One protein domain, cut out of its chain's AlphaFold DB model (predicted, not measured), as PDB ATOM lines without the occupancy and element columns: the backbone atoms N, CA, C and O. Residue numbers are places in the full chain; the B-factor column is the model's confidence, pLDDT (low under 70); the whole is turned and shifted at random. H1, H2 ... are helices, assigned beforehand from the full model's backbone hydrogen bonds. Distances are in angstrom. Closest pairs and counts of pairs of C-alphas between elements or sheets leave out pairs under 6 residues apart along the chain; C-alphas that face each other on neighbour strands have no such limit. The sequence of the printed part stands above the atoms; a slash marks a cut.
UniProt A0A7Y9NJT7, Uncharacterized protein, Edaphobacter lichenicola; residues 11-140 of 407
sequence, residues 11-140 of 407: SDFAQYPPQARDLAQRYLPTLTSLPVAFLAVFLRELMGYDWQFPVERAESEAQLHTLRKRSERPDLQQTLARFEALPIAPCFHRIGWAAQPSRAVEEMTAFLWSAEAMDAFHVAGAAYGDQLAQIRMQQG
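What this domain is: This is residues 11 to 140 of the 407 residues of an uncharacterized protein of Edaphobacter lichenicola (UniProt A0A7Y9NJT7). The longest helix, H7, runs along one side of the domain with H5 beside it, and the short helix H3 forms the core, with the other helices set round it. H6 makes a corner with the first end of H7 and packs on H3, H4 crosses H7 near its last end, and H1 and H2 lie on the side away from H7. The printed part has 130 residues with seven named helices, H1 to H7 in chain order, and no named strand; the class is all helix, and the helix packing is mostly crossed. The whole is compact, with a radius of gyration of the C-alphas of 14.4 A, and its C-alphas span 39 by 33 by 24 A.

Where its parts are: H7, residues 118 to 139, is 31.4 A from first to last C-alpha, from C-alpha 118 at (13.717, 49.182, 29.816) to C-alpha 139 at (-13.966, 38.649, 40.276). H5 is residues 74 to 84, H6 is residues 101 to 114, 19.9 A long, and H4 is residues 54 to 68, 21.2 A long. H3 is residues 36 to 46 and H2 residues 28 to 31. H1, residues 18 to 26, begins with C-alpha 18 at (4.795, 29.951, 55.556).

How they stand to each other: H7 is the hub, touching three helices. H5 touches it at a shallow tilt of 32 degrees, only just short of steep, opposite ways; their closest C-alphas, of Arg 82 and Ala 124, are 5.5 A apart. H4, with residues 59 to 63 alone, touches residues 132 to 136 of H7, the closest C-alphas being those of Glu 59 and Arg 136 at 7.3 A; the two helices are only just about perpendicular, at 72 degrees. H6 and H7 only just touch, and only at the corner by their link, with 3 pairs of C-alphas within 8 A; the closest are those of Leu 112 and Met 118, 5.1 A apart. H3 touches H6, the C-alphas of Arg 44 and Pro 101 coming closest at 4.9 A. H3 also touches H5, about perpendicular at 77 degrees, the closest C-alphas being those of Ala 37 and Phe 83 at 5.9 A. H2 only just touches H4, with 3 pairs of C-alphas within 8 A, the closest those of Thr 30 and Arg 68 at 5.5 A. H1 is close to H3 but not clearly touching, with the C-alphas of Ala 20 and Leu 46 closest at 5.9 A; H1 and H7 are apart. Every O i to N i+4 pair is within hydrogen-bond range in H1, H4, H6 and H7, against 6 of 7 in H3 and 6 of 7 in H5; H2 is too short for such a pair.

The domain as a whole: The two C-alphas farthest apart, of Pro 90 and Gly 140, are 41.1 A apart. The printed part has no cut. The link from H5 to H6, residues 85 to 100, is long. The mean pLDDT of the printed part is 91.4, and residue 140 alone is under 70.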
ATOM      1  N   SER A  11      13.282  24.060  47.310       92.31
ATOM      2  CA  SER A  11      14.304  24.649  48.183       92.31
ATOM      3  C   SER A  11      14.514  26.144  47.953       92.31
ATOM      4  O   SER A  11      14.921  26.835  48.884       92.31
ATOM      5  N   ASP A  12      14.194  26.659  46.763       92.38
ATOM      6  CA  ASP A  12      14.363  28.081  46.435       92.38
ATOM      7  C   ASP A  12      13.437  28.980  47.270       92.38
ATOM      8  O   ASP A  12      13.727  30.152  47.488       92.38
ATOM      9  N   PHE A  13      12.353  28.410  47.807       95.25
ATOM     10  CA  PHE A  13      11.365  29.103  48.639       95.25
ATOM     11  C   PHE A  13      11.565  28.858  50.139       95.25
ATOM     12  O   PHE A  13      10.684  29.165  50.940       95.25
ATOM     13  N   ALA A  14      12.692  28.275  50.564       93.31
ATOM     14  CA  ALA A  14      12.906  27.910  51.968       93.31
ATOM     15  C   ALA A  14      12.829  29.112  52.930       93.31
ATOM     16  O   ALA A  14      12.394  28.945  54.069       93.31
ATOM     17  N   GLN A  15      13.220  30.301  52.458       90.81
ATOM     18  CA  GLN A  15      13.215  31.557  53.218       90.81
ATOM     19  C   GLN A  15      11.882  32.317  53.144       90.81
ATOM     20  O   GLN A  15      11.735  33.345  53.798       90.81
ATOM     21  N   TYR A  16      10.920  31.837  52.351       94.56
ATOM     22  CA  TYR A  16       9.631  32.509  52.219       94.56
ATOM     23  C   TYR A  16       8.809  32.308  53.499       94.56
ATOM     24  O   TYR A  16       8.912  31.250  54.138       94.56
ATOM     25  N   PRO A  17       7.950  33.279  53.853       93.25
ATOM     26  CA  PRO A  17       6.941  33.094  54.886       93.25
ATOM     27  C   PRO A  17       6.058  31.853  54.630       93.25
ATOM     28  O   PRO A  17       5.953  31.394  53.487       93.25
ATOM     29  N   PRO A  18       5.444  31.255  55.671       95.50
ATOM     30  CA  PRO A  18       4.795  29.951  55.556       95.50
ATOM     31  C   PRO A  18       3.730  29.844  54.456       95.50
ATOM     32  O   PRO A  18       3.750  28.854  53.720       95.50
ATOM     33  N   GLN A  19       2.828  30.825  54.319       95.94
ATOM     34  CA  GLN A  19       1.761  30.770  53.309       95.94
ATOM     35  C   GLN A  19       2.306  31.050  51.905       95.94
ATOM     36  O   GLN A  19       1.964  30.335  50.965       95.94
ATOM     37  N   ALA A  20       3.211  32.021  51.765       97.00
ATOM     38  CA  ALA A  20       3.929  32.317  50.528       97.00
ATOM     39  C   ALA A  20       4.672  31.081  49.999       97.00
ATOM     40  O   ALA A  20       4.590  30.752  48.814       97.00
ATOM     41  N   ARG A  21       5.369  30.364  50.888       97.25
ATOM     42  CA  ARG A  21       6.101  29.138  50.565       97.25
ATOM     43  C   ARG A  21       5.169  28.022  50.109       97.25
ATOM     44  O   ARG A  21       5.450  27.392  49.092       97.25
ATOM     45  N   ASP A  22       4.083  27.776  50.842       97.12
ATOM     46  CA  ASP A  22       3.090  26.761  50.466       97.12
ATOM     47  C   ASP A  22       2.477  27.070  49.094       97.12
ATOM     48  O   ASP A  22       2.413  26.202  48.221       97.12
ATOM     49  N   LEU A  23       2.112  28.332  48.858       97.06
ATOM     50  CA  LEU A  23       1.543  28.774  47.591       97.06
ATOM     51  C   LEU A  23       2.542  28.620  46.430       97.06
ATOM     52  O   LEU A  23       2.183  28.076  45.382       97.06
ATOM     53  N   ALA A  24       3.803  29.018  46.622       96.75
ATOM     54  CA  ALA A  24       4.861  28.846  45.626       96.75
ATOM     55  C   ALA A  24       5.100  27.366  45.289       96.75
ATOM     56  O   ALA A  24       5.168  26.998  44.115       96.75
ATOM     57  N   GLN A  25       5.163  26.494  46.300       96.06
ATOM     58  CA  GLN A  25       5.354  25.054  46.109       96.06
ATOM     59  C   GLN A  25       4.157  24.404  45.404       96.06
ATOM     60  O   GLN A  25       4.341  23.606  44.483       96.06
ATOM     61  N   ARG A  26       2.929  24.795  45.762       96.81
ATOM     62  CA  ARG A  26       1.690  24.327  45.119       96.81
ATOM     63  C   ARG A  26       1.643  24.663  43.628       96.81
ATOM     64  O   ARG A  26       1.170  23.854  42.829       96.81
ATOM     65  N   TYR A  27       2.131  25.844  43.248       96.69
ATOM     66  CA  TYR A  27       2.148  26.320  41.864       96.69
ATOM     67  C   TYR A  27       3.500  26.151  41.163       96.69
ATOM     68  O   TYR A  27       3.656  26.647  40.044       96.69
ATOM     69  N   LEU A  28       4.443  25.399  41.740       95.88
ATOM     70  CA  LEU A  28       5.796  25.231  41.205       95.88
ATOM     71  C   LEU A  28       5.823  24.880  39.704       95.88
ATOM     72  O   LEU A  28       6.491  25.599  38.964       95.88
ATOM     73  N   PRO A  29       5.035  23.909  39.186       93.81
ATOM     74  CA  PRO A  29       5.029  23.613  37.749       93.81
ATOM     75  C   PRO A  29       4.604  24.801  36.877       93.81
ATOM     76  O   PRO A  29       5.090  24.967  35.760       93.81
ATOM     77  N   THR A  30       3.696  25.643  37.384       94.81
ATOM     78  CA  THR A  30       3.285  26.867  36.687       94.81
ATOM     79  C   THR A  30       4.439  27.863  36.692       94.81
ATOM     80  O   THR A  30       4.808  28.343  35.626       94.81
ATOM     81  N   LEU A  31       5.060  28.102  37.850       95.00
ATOM     82  CA  LEU A  31       6.154  29.061  38.020       95.00
ATOM     83  C   LEU A  31       7.384  28.717  37.167       95.00
ATOM     84  O   LEU A  31       7.869  29.581  36.447       95.00
ATOM     85  N   THR A  32       7.835  27.457  37.154       92.94
ATOM     86  CA  THR A  32       8.984  26.968  36.352       92.94
ATOM     87  C   THR A  32       8.843  27.264  34.855       92.94
ATOM     88  O   THR A  32       9.823  27.342  34.118       92.94
ATOM     89  N   SER A  33       7.609  27.431  34.389       91.25
ATOM     90  CA  SER A  33       7.279  27.588  32.976       91.25
ATOM     91  C   SER A  33       7.019  29.037  32.543       91.25
ATOM     92  O   SER A  33       6.595  29.264  31.410       91.25
ATOM     93  N   LEU A  34       7.234  30.004  33.441       93.44
ATOM     94  CA  LEU A  34       7.086  31.433  33.165       93.44
ATOM     95  C   LEU A  34       8.430  32.073  32.774       93.44
ATOM     96  O   LEU A  34       9.479  31.612  33.231       93.44
ATOM     97  N   PRO A  35       8.414  33.166  31.985       93.25
ATOM     98  CA  PRO A  35       9.623  33.918  31.663       93.25
ATOM     99  C   PRO A  35      10.284  34.483  32.924       93.25
ATOM    100  O   PRO A  35       9.610  35.093  33.755       93.25
ATOM    101  N   VAL A  36      11.608  34.348  33.044       90.44
ATOM    102  CA  VAL A  36      12.368  34.779  34.234       90.44
ATOM    103  C   VAL A  36      12.162  36.261  34.572       90.44
ATOM    104  O   VAL A  36      11.980  36.582  35.744       90.44
ATOM    105  N   ALA A  37      12.123  37.156  33.572       91.19
ATOM    106  CA  ALA A  37      11.895  38.588  33.808       91.19
ATOM    107  C   ALA A  37      10.550  38.869  34.492       91.19
ATOM    108  O   ALA A  37      10.469  39.655  35.433       91.19
ATOM    109  N   PHE A  38       9.495  38.198  34.026       94.19
ATOM    110  CA  PHE A  38       8.169  38.280  34.631       94.19
ATOM    111  C   PHE A  38       8.176  37.671  36.037       94.19
ATOM    112  O   PHE A  38       7.690  38.260  37.003       94.19
ATOM    113  N   LEU A  39       8.766  36.484  36.148       93.56
ATOM    114  CA  LEU A  39       8.758  35.682  37.355       93.56
ATOM    115  C   LEU A  39       9.511  36.346  38.511       93.56
ATOM    116  O   LEU A  39       9.056  36.250  39.642       93.56
ATOM    117  N   ALA A  40      10.605  37.067  38.252       91.88
ATOM    118  CA  ALA A  40      11.316  37.826  39.280       91.88
ATOM    119  C   ALA A  40      10.426  38.903  39.928       91.88
ATOM    120  O   ALA A  40      10.402  39.034  41.152       91.88
ATOM    121  N   VAL A  41       9.646  39.630  39.119       92.81
ATOM    122  CA  VAL A  41       8.691  40.639  39.610       92.81
ATOM    123  C   VAL A  41       7.559  39.972  40.384       92.81
ATOM    124  O   VAL A  41       7.231  40.407  41.485       92.81
ATOM    125  N   PHE A  42       7.008  38.886  39.843       94.81
ATOM    126  CA  PHE A  42       5.910  38.160  40.475       94.81
ATOM    127  C   PHE A  42       6.319  37.513  41.809       94.81
ATOM    128  O   PHE A  42       5.595  37.612  42.797       94.81
ATOM    129  N   LEU A  43       7.503  36.897  41.886       94.94
ATOM    130  CA  LEU A  43       8.012  36.306  43.126       94.94
ATOM    131  C   LEU A  43       8.266  37.354  44.213       94.94
ATOM    132  O   LEU A  43       8.107  37.046  45.390       94.94
ATOM    133  N   ARG A  44       8.603  38.596  43.841       92.44
ATOM    134  CA  ARG A  44       8.723  39.701  44.803       92.44
ATOM    135  C   ARG A  44       7.387  39.991  45.485       92.44
ATOM    136  O   ARG A  44       7.363  40.212  46.690       92.44
ATOM    137  N   GLU A  45       6.288  39.962  44.735       92.62
ATOM    138  CA  GLU A  45       4.937  40.120  45.288       92.62
ATOM    139  C   GLU A  45       4.530  38.896  46.120       92.62
ATOM    140  O   GLU A  45       4.037  39.046  47.239       92.62
ATOM    141  N   LEU A  46       4.801  37.690  45.611       94.88
ATOM    142  CA  LEU A  46       4.476  36.426  46.275       94.88
ATOM    143  C   LEU A  46       5.211  36.252  47.611       94.88
ATOM    144  O   LEU A  46       4.641  35.716  48.554       94.88
ATOM    145  N   MET A  47       6.457  36.723  47.724       92.88
ATOM    146  CA  MET A  47       7.227  36.651  48.971       92.88
ATOM    147  C   MET A  47       6.549  37.417  50.120       92.88
ATOM    148  O   MET A  47       6.735  37.061  51.280       92.88
ATOM    149  N   GLY A  48       5.734  38.432  49.806       91.81
ATOM    150  CA  GLY A  48       4.958  39.203  50.780       91.81
ATOM    151  C   GLY A  48       3.558  38.652  51.083       91.81
ATOM    152  O   GLY A  48       2.803  39.323  51.785       91.81
ATOM    153  N   TYR A  49       3.182  37.477  50.562       95.75
ATOM    154  CA  TYR A  49       1.806  36.950  50.600       95.75
ATOM    155  C   TYR A  49       1.191  36.889  52.010       95.75
ATOM    156  O   TYR A  49       0.050  37.312  52.215       95.75
ATOM    157  N   ASP A  50       1.952  36.445  53.012       94.50
ATOM    158  CA  ASP A  50       1.502  36.358  54.411       94.50
ATOM    159  C   ASP A  50       1.116  37.724  55.009       94.50
ATOM    160  O   ASP A  50       0.378  37.783  55.992       94.50
ATOM    161  N   TRP A  51       1.538  38.830  54.393       93.81
ATOM    162  CA  TRP A  51       1.262  40.201  54.840       93.81
ATOM    163  C   TRP A  51       0.408  41.004  53.854       93.81
ATOM    164  O   TRP A  51       0.183  42.199  54.042       93.81
ATOM    165  N   GLN A  52      -0.077  40.356  52.797       95.75
ATOM    166  CA  GLN A  52      -1.074  40.916  51.896       95.75
ATOM    167  C   GLN A  52      -2.455  40.945  52.562       95.75
ATOM    168  O   GLN A  52      -2.804  40.044  53.333       95.75
ATOM    169  N   PHE A  53      -3.266  41.948  52.220       96.12
ATOM    170  CA  PHE A  53      -4.676  41.970  52.609       96.12
ATOM    171  C   PHE A  53      -5.455  40.834  51.926       96.12
ATOM    172  O   PHE A  53      -5.047  40.357  50.864       96.12
ATOM    173  N   PRO A  54      -6.622  40.422  52.461       94.25
ATOM    174  CA  PRO A  54      -7.414  39.339  51.873       94.25
ATOM    175  C   PRO A  54      -7.718  39.513  50.379       94.25
ATOM    176  O   PRO A  54      -7.682  38.540  49.629       94.25
ATOM    177  N   VAL A  55      -7.973  40.746  49.924       91.50
ATOM    178  CA  VAL A  55      -8.221  41.028  48.501       91.50
ATOM    179  C   VAL A  55      -6.962  40.866  47.642       91.50
ATOM    180  O   VAL A  55      -7.051  40.314  46.552       91.50
ATOM    181  N   GLU A  56      -5.785  41.265  48.132       93.94
ATOM    182  CA  GLU A  56      -4.502  41.062  47.438       93.94
ATOM    183  C   GLU A  56      -4.153  39.569  47.336       93.94
ATOM    184  O   GLU A  56      -3.693  39.100  46.292       93.94
ATOM    185  N   ARG A  57      -4.437  38.800  48.394       95.12
ATOM    186  CA  ARG A  57      -4.242  37.347  48.395       95.12
ATOM    187  C   ARG A  57      -5.142  36.654  47.378       95.12
ATOM    188  O   ARG A  57      -4.658  35.872  46.562       95.12
ATOM    189  N   ALA A  58      -6.432  36.994  47.383       92.62
ATOM    190  CA  ALA A  58      -7.397  36.465  46.423       92.62
ATOM    191  C   ALA A  58      -6.986  36.774  44.973       92.62
ATOM    192  O   ALA A  58      -7.098  35.909  44.106       92.62
ATOM    193  N   GLU A  59      -6.452  37.971  44.713       91.38
ATOM    194  CA  GLU A  59      -5.904  38.329  43.401       91.38
ATOM    195  C   GLU A  59      -4.675  37.520  43.016       91.38
ATOM    196  O   GLU A  59      -4.600  37.032  41.891       91.38
ATOM    197  N   SER A  60      -3.729  37.348  43.938       93.81
ATOM    198  CA  SER A  60      -2.520  36.560  43.689       93.81
ATOM    199  C   SER A  60      -2.877  35.111  43.337       93.81
ATOM    200  O   SER A  60      -2.350  34.544  42.376       93.81
ATOM    201  N   GLU A  61      -3.835  34.512  44.052       94.44
ATOM    202  CA  GLU A  61      -4.341  33.171  43.743       94.44
ATOM    203  C   GLU A  61      -5.078  33.119  42.393       94.44
ATOM    204  O   GLU A  61      -4.877  32.188  41.607       94.44
ATOM    205  N   ALA A  62      -5.891  34.130  42.081       93.00
ATOM    206  CA  ALA A  62      -6.586  34.252  40.802       93.00
ATOM    207  C   ALA A  62      -5.629  34.347  39.612       93.00
ATOM    208  O   ALA A  62      -5.823  33.704  38.572       93.00
ATOM    209  N   GLN A  63      -4.582  35.150  39.775       94.00
ATOM    210  CA  GLN A  63      -3.523  35.339  38.804       94.00
ATOM    211  C   GLN A  63      -2.781  34.022  38.569       94.00
ATOM    212  O   GLN A  63      -2.636  33.611  37.420       94.00
ATOM    213  N   LEU A  64      -2.398  33.305  39.631       95.31
ATOM    214  CA  LEU A  64      -1.771  31.980  39.536       95.31
ATOM    215  C   LEU A  64      -2.660  30.957  38.821       95.31
ATOM    216  O   LEU A  64      -2.185  30.223  37.949       95.31
ATOM    217  N   HIS A  65      -3.957  30.930  39.133       93.50
ATOM    218  CA  HIS A  65      -4.915  30.052  38.456       93.50
ATOM    219  C   HIS A  65      -5.045  30.381  36.965       93.50
ATOM    220  O   HIS A  65      -5.075  29.481  36.123       93.50
ATOM    221  N   THR A  66      -5.046  31.669  36.620       93.06
ATOM    222  CA  THR A  66      -5.085  32.134  35.227       93.06
ATOM    223  C   THR A  66      -3.795  31.774  34.482       93.06
ATOM    224  O   THR A  66      -3.847  31.231  33.379       93.06
ATOM    225  N   LEU A  67      -2.632  31.981  35.106       94.38
ATOM    226  CA  LEU A  67      -1.318  31.613  34.565       94.38
ATOM    227  C   LEU A  67      -1.184  30.100  34.336       94.38
ATOM    228  O   LEU A  67      -0.548  29.678  33.365       94.38
ATOM    229  N   ARG A  68      -1.805  29.272  35.186       94.44
ATOM    230  CA  ARG A  68      -1.856  27.812  35.011       94.44
ATOM    231  C   ARG A  68      -2.634  27.408  33.758       94.44
ATOM    232  O   ARG A  68      -2.261  26.442  33.099       94.44
ATOM    233  N   LYS A  69      -3.679  28.160  33.407       92.25
ATOM    234  CA  LYS A  69      -4.507  27.948  32.208       92.25
ATOM    235  C   LYS A  69      -4.044  28.752  30.992       92.25
ATOM    236  O   LYS A  69      -4.773  28.850  30.011       92.25
ATOM    237  N   ARG A  70      -2.831  29.316  31.003       91.00
ATOM    238  CA  ARG A  70      -2.353  30.191  29.916       91.00
ATOM    239  C   ARG A  70      -2.368  29.544  28.528       91.00
ATOM    240  O   ARG A  70      -2.459  30.258  27.541       91.00
ATOM    241  N   SER A  71      -2.296  28.214  28.437       87.94
ATOM    242  CA  SER A  71      -2.423  27.481  27.166       87.94
ATOM    243  C   SER A  71      -3.764  27.717  26.463       87.94
ATOM    244  O   SER A  71      -3.847  27.587  25.248       87.94
ATOM    245  N   GLU A  72      -4.792  28.099  27.218       91.31
ATOM    246  CA  GLU A  72      -6.145  28.403  26.745       91.31
ATOM    247  C   GLU A  72      -6.338  29.912  26.472       91.31
ATOM    248  O   GLU A  72      -7.429  30.340  26.100       91.31
ATOM    249  N   ARG A  73      -5.298  30.737  26.673       90.62
ATOM    250  CA  ARG A  73      -5.347  32.210  26.631       90.62
ATOM    251  C   ARG A  73      -4.262  32.777  25.702       90.62
ATOM    252  O   ARG A  73      -3.175  33.124  26.172       90.62
ATOM    253  N   PRO A  74      -4.531  32.886  24.385       91.31
ATOM    254  CA  PRO A  74      -3.558  33.397  23.413       91.31
ATOM    255  C   PRO A  74      -3.072  34.821  23.720       91.31
ATOM    256  O   PRO A  74      -1.906  35.148  23.513       91.31
ATOM    257  N   ASP A  75      -3.953  35.659  24.264       91.44
ATOM    258  CA  ASP A  75      -3.663  37.028  24.695       91.44
ATOM    259  C   ASP A  75      -2.634  37.076  25.838       91.44
ATOM    260  O   ASP A  75      -1.675  37.859  25.812       91.44
ATOM    261  N   LEU A  76      -2.777  36.181  26.817       92.31
ATOM    262  CA  LEU A  76      -1.831  36.040  27.918       92.31
ATOM    263  C   LEU A  76      -0.489  35.476  27.435       92.31
ATOM    264  O   LEU A  76       0.561  35.955  27.860       92.31
ATOM    265  N   GLN A  77      -0.503  34.500  26.524       93.12
ATOM    266  CA  GLN A  77       0.726  33.975  25.919       93.12
ATOM    267  C   GLN A  77       1.499  35.060  25.172       93.12
ATOM    268  O   GLN A  77       2.704  35.193  25.372       93.12
ATOM    269  N   GLN A  78       0.810  35.870  24.364       93.38
ATOM    270  CA  GLN A  78       1.433  36.982  23.649       93.38
ATOM    271  C   GLN A  78       2.048  37.998  24.616       93.38
ATOM    272  O   GLN A  78       3.134  38.519  24.361       93.38
ATOM    273  N   THR A  79       1.378  38.264  25.736       94.06
ATOM    274  CA  THR A  79       1.887  39.163  26.778       94.06
ATOM    275  C   THR A  79       3.149  38.597  27.435       94.06
ATOM    276  O   THR A  79       4.152  39.299  27.544       94.06
ATOM    277  N   LEU A  80       3.146  37.315  27.812       94.69
ATOM    278  CA  LEU A  80       4.309  36.647  28.407       94.69
ATOM    279  C   LEU A  80       5.486  36.532  27.424       94.69
ATOM    280  O   LEU A  80       6.631  36.705  27.832       94.69
ATOM    281  N   ALA A  81       5.222  36.342  26.130       94.44
ATOM    282  CA  ALA A  81       6.261  36.310  25.099       94.44
ATOM    283  C   ALA A  81       7.062  37.625  25.026       94.44
ATOM    284  O   ALA A  81       8.250  37.609  24.710       94.44
ATOM    285  N   ARG A  82       6.454  38.770  25.379       95.62
ATOM    286  CA  ARG A  82       7.177  40.053  25.470       95.62
ATOM    287  C   ARG A  82       8.218  40.047  26.585       95.62
ATOM    288  O   ARG A  82       9.293  40.599  26.394       95.62
ATOM    289  N   PHE A  83       7.925  39.407  27.718       95.38
ATOM    290  CA  PHE A  83       8.901  39.235  28.798       95.38
ATOM    291  C   PHE A  83       9.992  38.230  28.437       95.38
ATOM    292  O   PHE A  83      11.135  38.404  28.843       95.38
ATOM    293  N   GLU A  84       9.656  37.189  27.677       93.94
ATOM    294  CA  GLU A  84      10.631  36.209  27.193       93.94
ATOM    295  C   GLU A  84      11.640  36.815  26.206       93.94
ATOM    296  O   GLU A  84      12.801  36.414  26.189       93.94
ATOM    297  N   ALA A  85      11.223  37.817  25.430       94.31
ATOM    298  CA  ALA A  85      12.098  38.536  24.508       94.31
ATOM    299  C   ALA A  85      13.102  39.479  25.203       94.31
ATOM    300  O   ALA A  85      14.012  39.983  24.542       94.31
ATOM    301  N   LEU A  86      12.950  39.745  26.506       93.94
ATOM    302  CA  LEU A  86      13.843  40.649  27.229       93.94
ATOM    303  C   LEU A  86      15.217  40.008  27.465       93.94
ATOM    304  O   LEU A  86      15.301  38.832  27.831       93.94
ATOM    305  N   PRO A  87      16.310  40.778  27.325       92.75
ATOM    306  CA  PRO A  87      17.632  40.269  27.631       92.75
ATOM    307  C   PRO A  87      17.776  40.072  29.148       92.75
ATOM    308  O   PRO A  87      17.449  40.953  29.942       92.75
ATOM    309  N   ILE A  88      18.313  38.920  29.552       87.25
ATOM    310  CA  ILE A  88      18.639  38.607  30.950       87.25
ATOM    311  C   ILE A  88      20.155  38.545  31.106       87.25
ATOM    312  O   ILE A  88      20.848  37.910  30.308       87.25
ATOM    313  N   ALA A  89      20.677  39.181  32.156       85.69
ATOM    314  CA  ALA A  89      22.101  39.143  32.455       85.69
ATOM    315  C   ALA A  89      22.569  37.692  32.710       85.69
ATOM    316  O   ALA A  89      21.943  36.979  33.496       85.69
ATOM    317  N   PRO A  90      23.713  37.238  32.164       78.19
ATOM    318  CA  PRO A  90      24.213  35.880  32.411       78.19
ATOM    319  C   PRO A  90      24.486  35.573  33.893       78.19
ATOM    320  O   PRO A  90      24.471  34.418  34.315       78.19
ATOM    321  N   CYS A  91      24.757  36.600  34.707       74.81
ATOM    322  CA  CYS A  91      24.934  36.456  36.151       74.81
ATOM    323  C   CYS A  91      23.628  36.244  36.927       74.81
ATOM    324  O   CYS A  91      23.701  35.797  38.067       74.81
ATOM    325  N   PHE A  92      22.466  36.483  36.321       78.56
ATOM    326  CA  PHE A  92      21.173  36.436  37.000       78.56
ATOM    327  C   PHE A  92      20.850  35.057  37.590       78.56
ATOM    328  O   PHE A  92      20.293  34.934  38.678       78.56
ATOM    329  N   HIS A  93      21.286  33.982  36.933       72.69
ATOM    330  CA  HIS A  93      21.102  32.627  37.456       72.69
ATOM    331  C   HIS A  93      22.043  32.285  38.625       72.69
ATOM    332  O   HIS A  93      21.826  31.283  39.300       72.69
ATOM    333  N   ARG A  94      23.075  33.101  38.894       74.88
ATOM    334  CA  ARG A  94      24.082  32.843  39.940       74.88
ATOM    335  C   ARG A  94      23.734  33.445  41.303       74.88
ATOM    336  O   ARG A  94      24.313  33.021  42.295       74.88
ATOM    337  N   ILE A  95      22.803  34.398  41.371       75.62
ATOM    338  CA  ILE A  95      22.487  35.145  42.606       75.62
ATOM    339  C   ILE A  95      21.409  34.485  43.483       75.62
ATOM    340  O   ILE A  95      20.965  35.090  44.453       75.62
ATOM    341  N   GLY A  96      20.952  33.270  43.149       81.44
ATOM    342  CA  GLY A  96      19.816  32.648  43.843       81.44
ATOM    343  C   GLY A  96      18.548  33.500  43.727       81.44
ATOM    344  O   GLY A  96      17.840  33.704  44.708       81.44
ATOM    345  N   TRP A  97      18.294  34.040  42.529       88.06
ATOM    346  CA  TRP A  97      17.307  35.094  42.258       88.06
ATOM    347  C   TRP A  97      15.899  34.805  42.811       88.06
ATOM    348  O   TRP A  97      15.212  35.727  43.236       88.06
ATOM    349  N   ALA A  98      15.483  33.536  42.855       90.38
ATOM    350  CA  ALA A  98      14.187  33.127  43.389       90.38
ATOM    351  C   ALA A  98      14.097  33.230  44.923       90.38
ATOM    352  O   ALA A  98      13.029  33.537  45.446       90.38
ATOM    353  N   ALA A  99      15.208  33.039  45.639       90.06
ATOM    354  CA  ALA A  99      15.272  33.201  47.092       90.06
ATOM    355  C   ALA A  99      15.353  34.679  47.516       90.06
ATOM    356  O   ALA A  99      14.977  35.016  48.634       90.06
ATOM    357  N   GLN A 100      15.830  35.564  46.630       87.44
ATOM    358  CA  GLN A 100      15.973  37.005  46.880       87.44
ATOM    359  C   GLN A 100      15.343  37.836  45.746       87.44
ATOM    360  O   GLN A 100      16.049  38.568  45.043       87.44
ATOM    361  N   PRO A 101      14.015  37.756  45.549       90.19
ATOM    362  CA  PRO A 101      13.362  38.348  44.387       90.19
ATOM    363  C   PRO A 101      13.470  39.880  44.338       90.19
ATOM    364  O   PRO A 101      13.588  40.442  43.253       90.19
ATOM    365  N   SER A 102      13.509  40.578  45.480       86.69
ATOM    366  CA  SER A 102      13.707  42.040  45.506       86.69
ATOM    367  C   SER A 102      15.047  42.449  44.895       86.69
ATOM    368  O   SER A 102      15.081  43.266  43.978       86.69
ATOM    369  N   ARG A 103      16.135  41.809  45.341       84.94
ATOM    370  CA  ARG A 103      17.479  42.020  44.792       84.94
ATOM    371  C   ARG A 103      17.546  41.620  43.321       84.94
ATOM    372  O   ARG A 103      18.167  42.307  42.518       84.94
ATOM    373  N   ALA A 104      16.881  40.526  42.956       88.88
ATOM    374  CA  ALA A 104      16.804  40.092  41.571       88.88
ATOM    375  C   ALA A 104      16.155  41.164  40.679       88.88
ATOM    376  O   ALA A 104      16.701  41.504  39.637       88.88
ATOM    377  N   VAL A 105      15.031  41.756  41.088       90.06
ATOM    378  CA  VAL A 105      14.386  42.830  40.313       90.06
ATOM    379  C   VAL A 105      15.287  44.066  40.197       90.06
ATOM    380  O   VAL A 105      15.366  44.653  39.118       90.06
ATOM    381  N   GLU A 106      15.996  44.446  41.261       88.12
ATOM    382  CA  GLU A 106      16.969  45.551  41.226       88.12
ATOM    383  C   GLU A 106      18.095  45.284  40.210       88.12
ATOM    384  O   GLU A 106      18.315  46.089  39.304       88.12
ATOM    385  N   GLU A 107      18.758  44.126  40.286       88.12
ATOM    386  CA  GLU A 107      19.839  43.767  39.357       88.12
ATOM    387  C   GLU A 107      19.335  43.618  37.909       88.12
ATOM    388  O   GLU A 107      19.993  44.057  36.964       88.12
ATOM    389  N   MET A 108      18.140  43.045  37.722       91.38
ATOM    390  CA  MET A 108      17.504  42.913  36.411       91.38
ATOM    391  C   MET A 108      17.232  44.281  35.786       91.38
ATOM    392  O   MET A 108      17.589  44.508  34.635       91.38
ATOM    393  N   THR A 109      16.606  45.197  36.525       91.00
ATOM    394  CA  THR A 109      16.256  46.525  35.995       91.00
ATOM    395  C   THR A 109      17.499  47.360  35.695       91.00
ATOM    396  O   THR A 109      17.553  47.993  34.642       91.00
ATOM    397  N   ALA A 110      18.542  47.290  36.529       90.31
ATOM    398  CA  ALA A 110      19.832  47.925  36.247       90.31
ATOM    399  C   ALA A 110      20.471  47.407  34.943       90.31
ATOM    400  O   ALA A 110      21.005  48.181  34.140       90.31
ATOM    401  N   PHE A 111      20.381  46.097  34.693       92.38
ATOM    402  CA  PHE A 111      20.852  45.510  33.444       92.38
ATOM    403  C   PHE A 111      20.007  45.942  32.239       92.38
ATOM    404  O   PHE A 111      20.572  46.305  31.211       92.38
ATOM    405  N   LEU A 112      18.676  45.958  32.362       93.31
ATOM    406  CA  LEU A 112      17.777  46.380  31.280       93.31
ATOM    407  C   LEU A 112      18.021  47.832  30.853       93.31
ATOM    408  O   LEU A 112      17.944  48.120  29.662       93.31
ATOM    409  N   TRP A 113      18.372  48.723  31.783       93.06
ATOM    410  CA  TRP A 113      18.829  50.076  31.449       93.06
ATOM    411  C   TRP A 113      20.106  50.065  30.612       93.06
ATOM    412  O   TRP A 113      20.168  50.714  29.572       93.06
ATOM    413  N   SER A 114      21.105  49.292  31.038       93.06
ATOM    414  CA  SER A 114      22.388  49.179  30.330       93.06
ATOM    415  C   SER A 114      22.248  48.526  28.951       93.06
ATOM    416  O   SER A 114      23.063  48.765  28.067       93.06
ATOM    417  N   ALA A 115      21.226  47.686  28.776       93.50
ATOM    418  CA  ALA A 115      20.906  46.990  27.535       93.50
ATOM    419  C   ALA A 115      19.852  47.714  26.675       93.50
ATOM    420  O   ALA A 115      19.365  47.117  25.718       93.50
ATOM    421  N   GLU A 116      19.462  48.946  27.031       95.06
ATOM    422  CA  GLU A 116      18.437  49.743  26.330       95.06
ATOM    423  C   GLU A 116      17.085  49.011  26.160       95.06
ATOM    424  O   GLU A 116      16.322  49.250  25.228       95.06
ATOM    425  N   ALA A 117      16.760  48.105  27.086       95.56
ATOM    426  CA  ALA A 117      15.579  47.242  27.040       95.56
ATOM    427  C   ALA A 117      14.486  47.639  28.052       95.56
ATOM    428  O   ALA A 117      13.471  46.946  28.174       95.56
ATOM    429  N   MET A 118      14.668  48.745  28.786       94.94
ATOM    430  CA  MET A 118      13.717  49.182  29.816       94.94
ATOM    431  C   MET A 118      12.347  49.567  29.235       94.94
ATOM    432  O   MET A 118      11.318  49.219  29.811       94.94
ATOM    433  N   ASP A 119      12.312  50.194  28.057       96.19
ATOM    434  CA  ASP A 119      11.052  50.545  27.388       96.19
ATOM    435  C   ASP A 119      10.249  49.299  27.002       96.19
ATOM    436  O   ASP A 119       9.040  49.230  27.229       96.19
ATOM    437  N   ALA A 120      10.923  48.265  26.488       95.69
ATOM    438  CA  ALA A 120      10.286  46.987  26.178       95.69
ATOM    439  C   ALA A 120       9.717  46.321  27.442       95.69
ATOM    440  O   ALA A 120       8.608  45.778  27.411       95.69
ATOM    441  N   PHE A 121      10.431  46.410  28.569       95.38
ATOM    442  CA  PHE A 121       9.950  45.923  29.860       95.38
ATOM    443  C   PHE A 121       8.721  46.704  30.349       95.38
ATOM    444  O   PHE A 121       7.746  46.085  30.778       95.38
ATOM    445  N   HIS A 122       8.701  48.034  30.218       94.94
ATOM    446  CA  HIS A 122       7.527  48.850  30.550       94.94
ATOM    447  C   HIS A 122       6.313  48.506  29.680       94.94
ATOM    448  O   HIS A 122       5.209  48.357  30.202       94.94
ATOM    449  N   VAL A 123       6.506  48.316  28.371       96.06
ATOM    450  CA  VAL A 123       5.435  47.914  27.444       96.06
ATOM    451  C   VAL A 123       4.894  46.520  27.779       96.06
ATOM    452  O   VAL A 123       3.683  46.292  27.711       96.06
ATOM    453  N   ALA A 124       5.766  45.578  28.150       95.44
ATOM    454  CA  ALA A 124       5.355  44.252  28.607       95.44
ATOM    455  C   ALA A 124       4.574  44.328  29.932       95.44
ATOM    456  O   ALA A 124       3.511  43.716  30.059       95.44
ATOM    457  N   GLY A 125       5.056  45.133  30.883       95.31
ATOM    458  CA  GLY A 125       4.406  45.389  32.168       95.31
ATOM    459  C   GLY A 125       3.026  46.024  32.029       95.31
ATOM    460  O   GLY A 125       2.082  45.545  32.652       95.31
ATOM    461  N   ALA A 126       2.878  47.039  31.176       94.88
ATOM    462  CA  ALA A 126       1.595  47.688  30.913       94.88
ATOM    463  C   ALA A 126       0.569  46.700  30.332       94.88
ATOM    464  O   ALA A 126      -0.529  46.574  30.865       94.88
ATOM    465  N   ALA A 127       0.965  45.921  29.319       94.56
ATOM    466  CA  ALA A 127       0.091  44.910  28.721       94.56
ATOM    467  C   ALA A 127      -0.334  43.826  29.726       94.56
ATOM    468  O   ALA A 127      -1.467  43.351  29.698       94.56
ATOM    469  N   TYR A 128       0.558  43.445  30.644       94.75
ATOM    470  CA  TYR A 128       0.201  42.534  31.726       94.75
ATOM    471  C   TYR A 128      -0.703  43.189  32.781       94.75
ATOM    472  O   TYR A 128      -1.609  42.543  33.307       94.75
ATOM    473  N   GLY A 129      -0.507  44.477  33.061       92.62
ATOM    474  CA  GLY A 129      -1.397  45.271  33.907       92.62
ATOM    475  C   GLY A 129      -2.841  45.265  33.401       92.62
ATOM    476  O   GLY A 129      -3.761  45.075  34.199       92.62
ATOM    477  N   ASP A 130      -3.040  45.366  32.086       91.38
ATOM    478  CA  ASP A 130      -4.367  45.270  31.462       91.38
ATOM    479  C   ASP A 130      -5.003  43.885  31.679       91.38
ATOM    480  O   ASP A 130      -6.194  43.779  31.986       91.38
ATOM    481  N   GLN A 131      -4.206  42.812  31.605       90.88
ATOM    482  CA  GLN A 131      -4.659  41.447  31.904       90.88
ATOM    483  C   GLN A 131      -5.105  41.306  33.365       90.88
ATOM    484  O   GLN A 131      -6.162  40.733  33.644       90.88
ATOM    485  N   LEU A 132      -4.348  41.876  34.308       88.19
ATOM    486  CA  LEU A 132      -4.737  41.904  35.720       88.19
ATOM    487  C   LEU A 132      -6.021  42.705  35.945       88.19
ATOM    488  O   LEU A 132      -6.882  42.269  36.707       88.19
ATOM    489  N   ALA A 133      -6.188  43.848  35.277       87.06
ATOM    490  CA  ALA A 133      -7.411  44.640  35.373       87.06
ATOM    491  C   ALA A 133      -8.647  43.834  34.933       87.06
ATOM    492  O   ALA A 133      -9.675  43.872  35.612       87.06
ATOM    493  N   GLN A 134      -8.533  43.035  33.868       85.50
ATOM    494  CA  GLN A 134      -9.611  42.147  33.423       85.50
ATOM    495  C   GLN A 134      -9.918  41.032  34.430       85.50
ATOM    496  O   GLN A 134     -11.091  40.781  34.710       85.50
ATOM    497  N   ILE A 135      -8.895  40.391  35.012       84.50
ATOM    498  CA  ILE A 135      -9.083  39.376  36.066       84.50
ATOM    499  C   ILE A 135      -9.865  39.983  37.231       84.50
ATOM    500  O   ILE A 135     -10.857  39.411  37.679       84.50
ATOM    501  N   ARG A 136      -9.484  41.188  37.664       83.88
ATOM    502  CA  ARG A 136     -10.190  41.913  38.726       83.88
ATOM    503  C   ARG A 136     -11.657  42.124  38.379       83.88
ATOM    504  O   ARG A 136     -12.515  41.897  39.223       83.88
ATOM    505  N   MET A 137     -11.952  42.544  37.143       79.75
ATOM    506  CA  MET A 137     -13.328  42.845  36.705       79.75
ATOM    507  C   MET A 137     -14.216  41.603  36.740       79.75
ATOM    508  O   MET A 137     -15.395  41.698  37.058       79.75
ATOM    509  N   GLN A 138     -13.650  40.432  36.455       76.12
ATOM    510  CA  GLN A 138     -14.379  39.164  36.476       76.12
ATOM    511  C   GLN A 138     -14.649  38.650  37.898       76.12
ATOM    512  O   GLN A 138     -15.562  37.851  38.095       76.12
ATOM    513  N   GLN A 139     -13.863  39.089  38.882       70.38
ATOM    514  CA  GLN A 139     -13.966  38.649  40.276       70.38
ATOM    515  C   GLN A 139     -14.728  39.625  41.179       70.38
ATOM    516  O   GLN A 139     -15.196  39.238  42.252       70.38
ATOM    517  N   GLY A 140     -14.834  40.891  40.776       65.50
ATOM    518  CA  GLY A 140     -15.394  41.955  41.596       65.50
ATOM    519  C   GLY A 140     -16.920  41.955  41.635       65.50
ATOM    520  O   GLY A 140     -17.585  42.146  40.622       65.50
TER     521      GLY A 140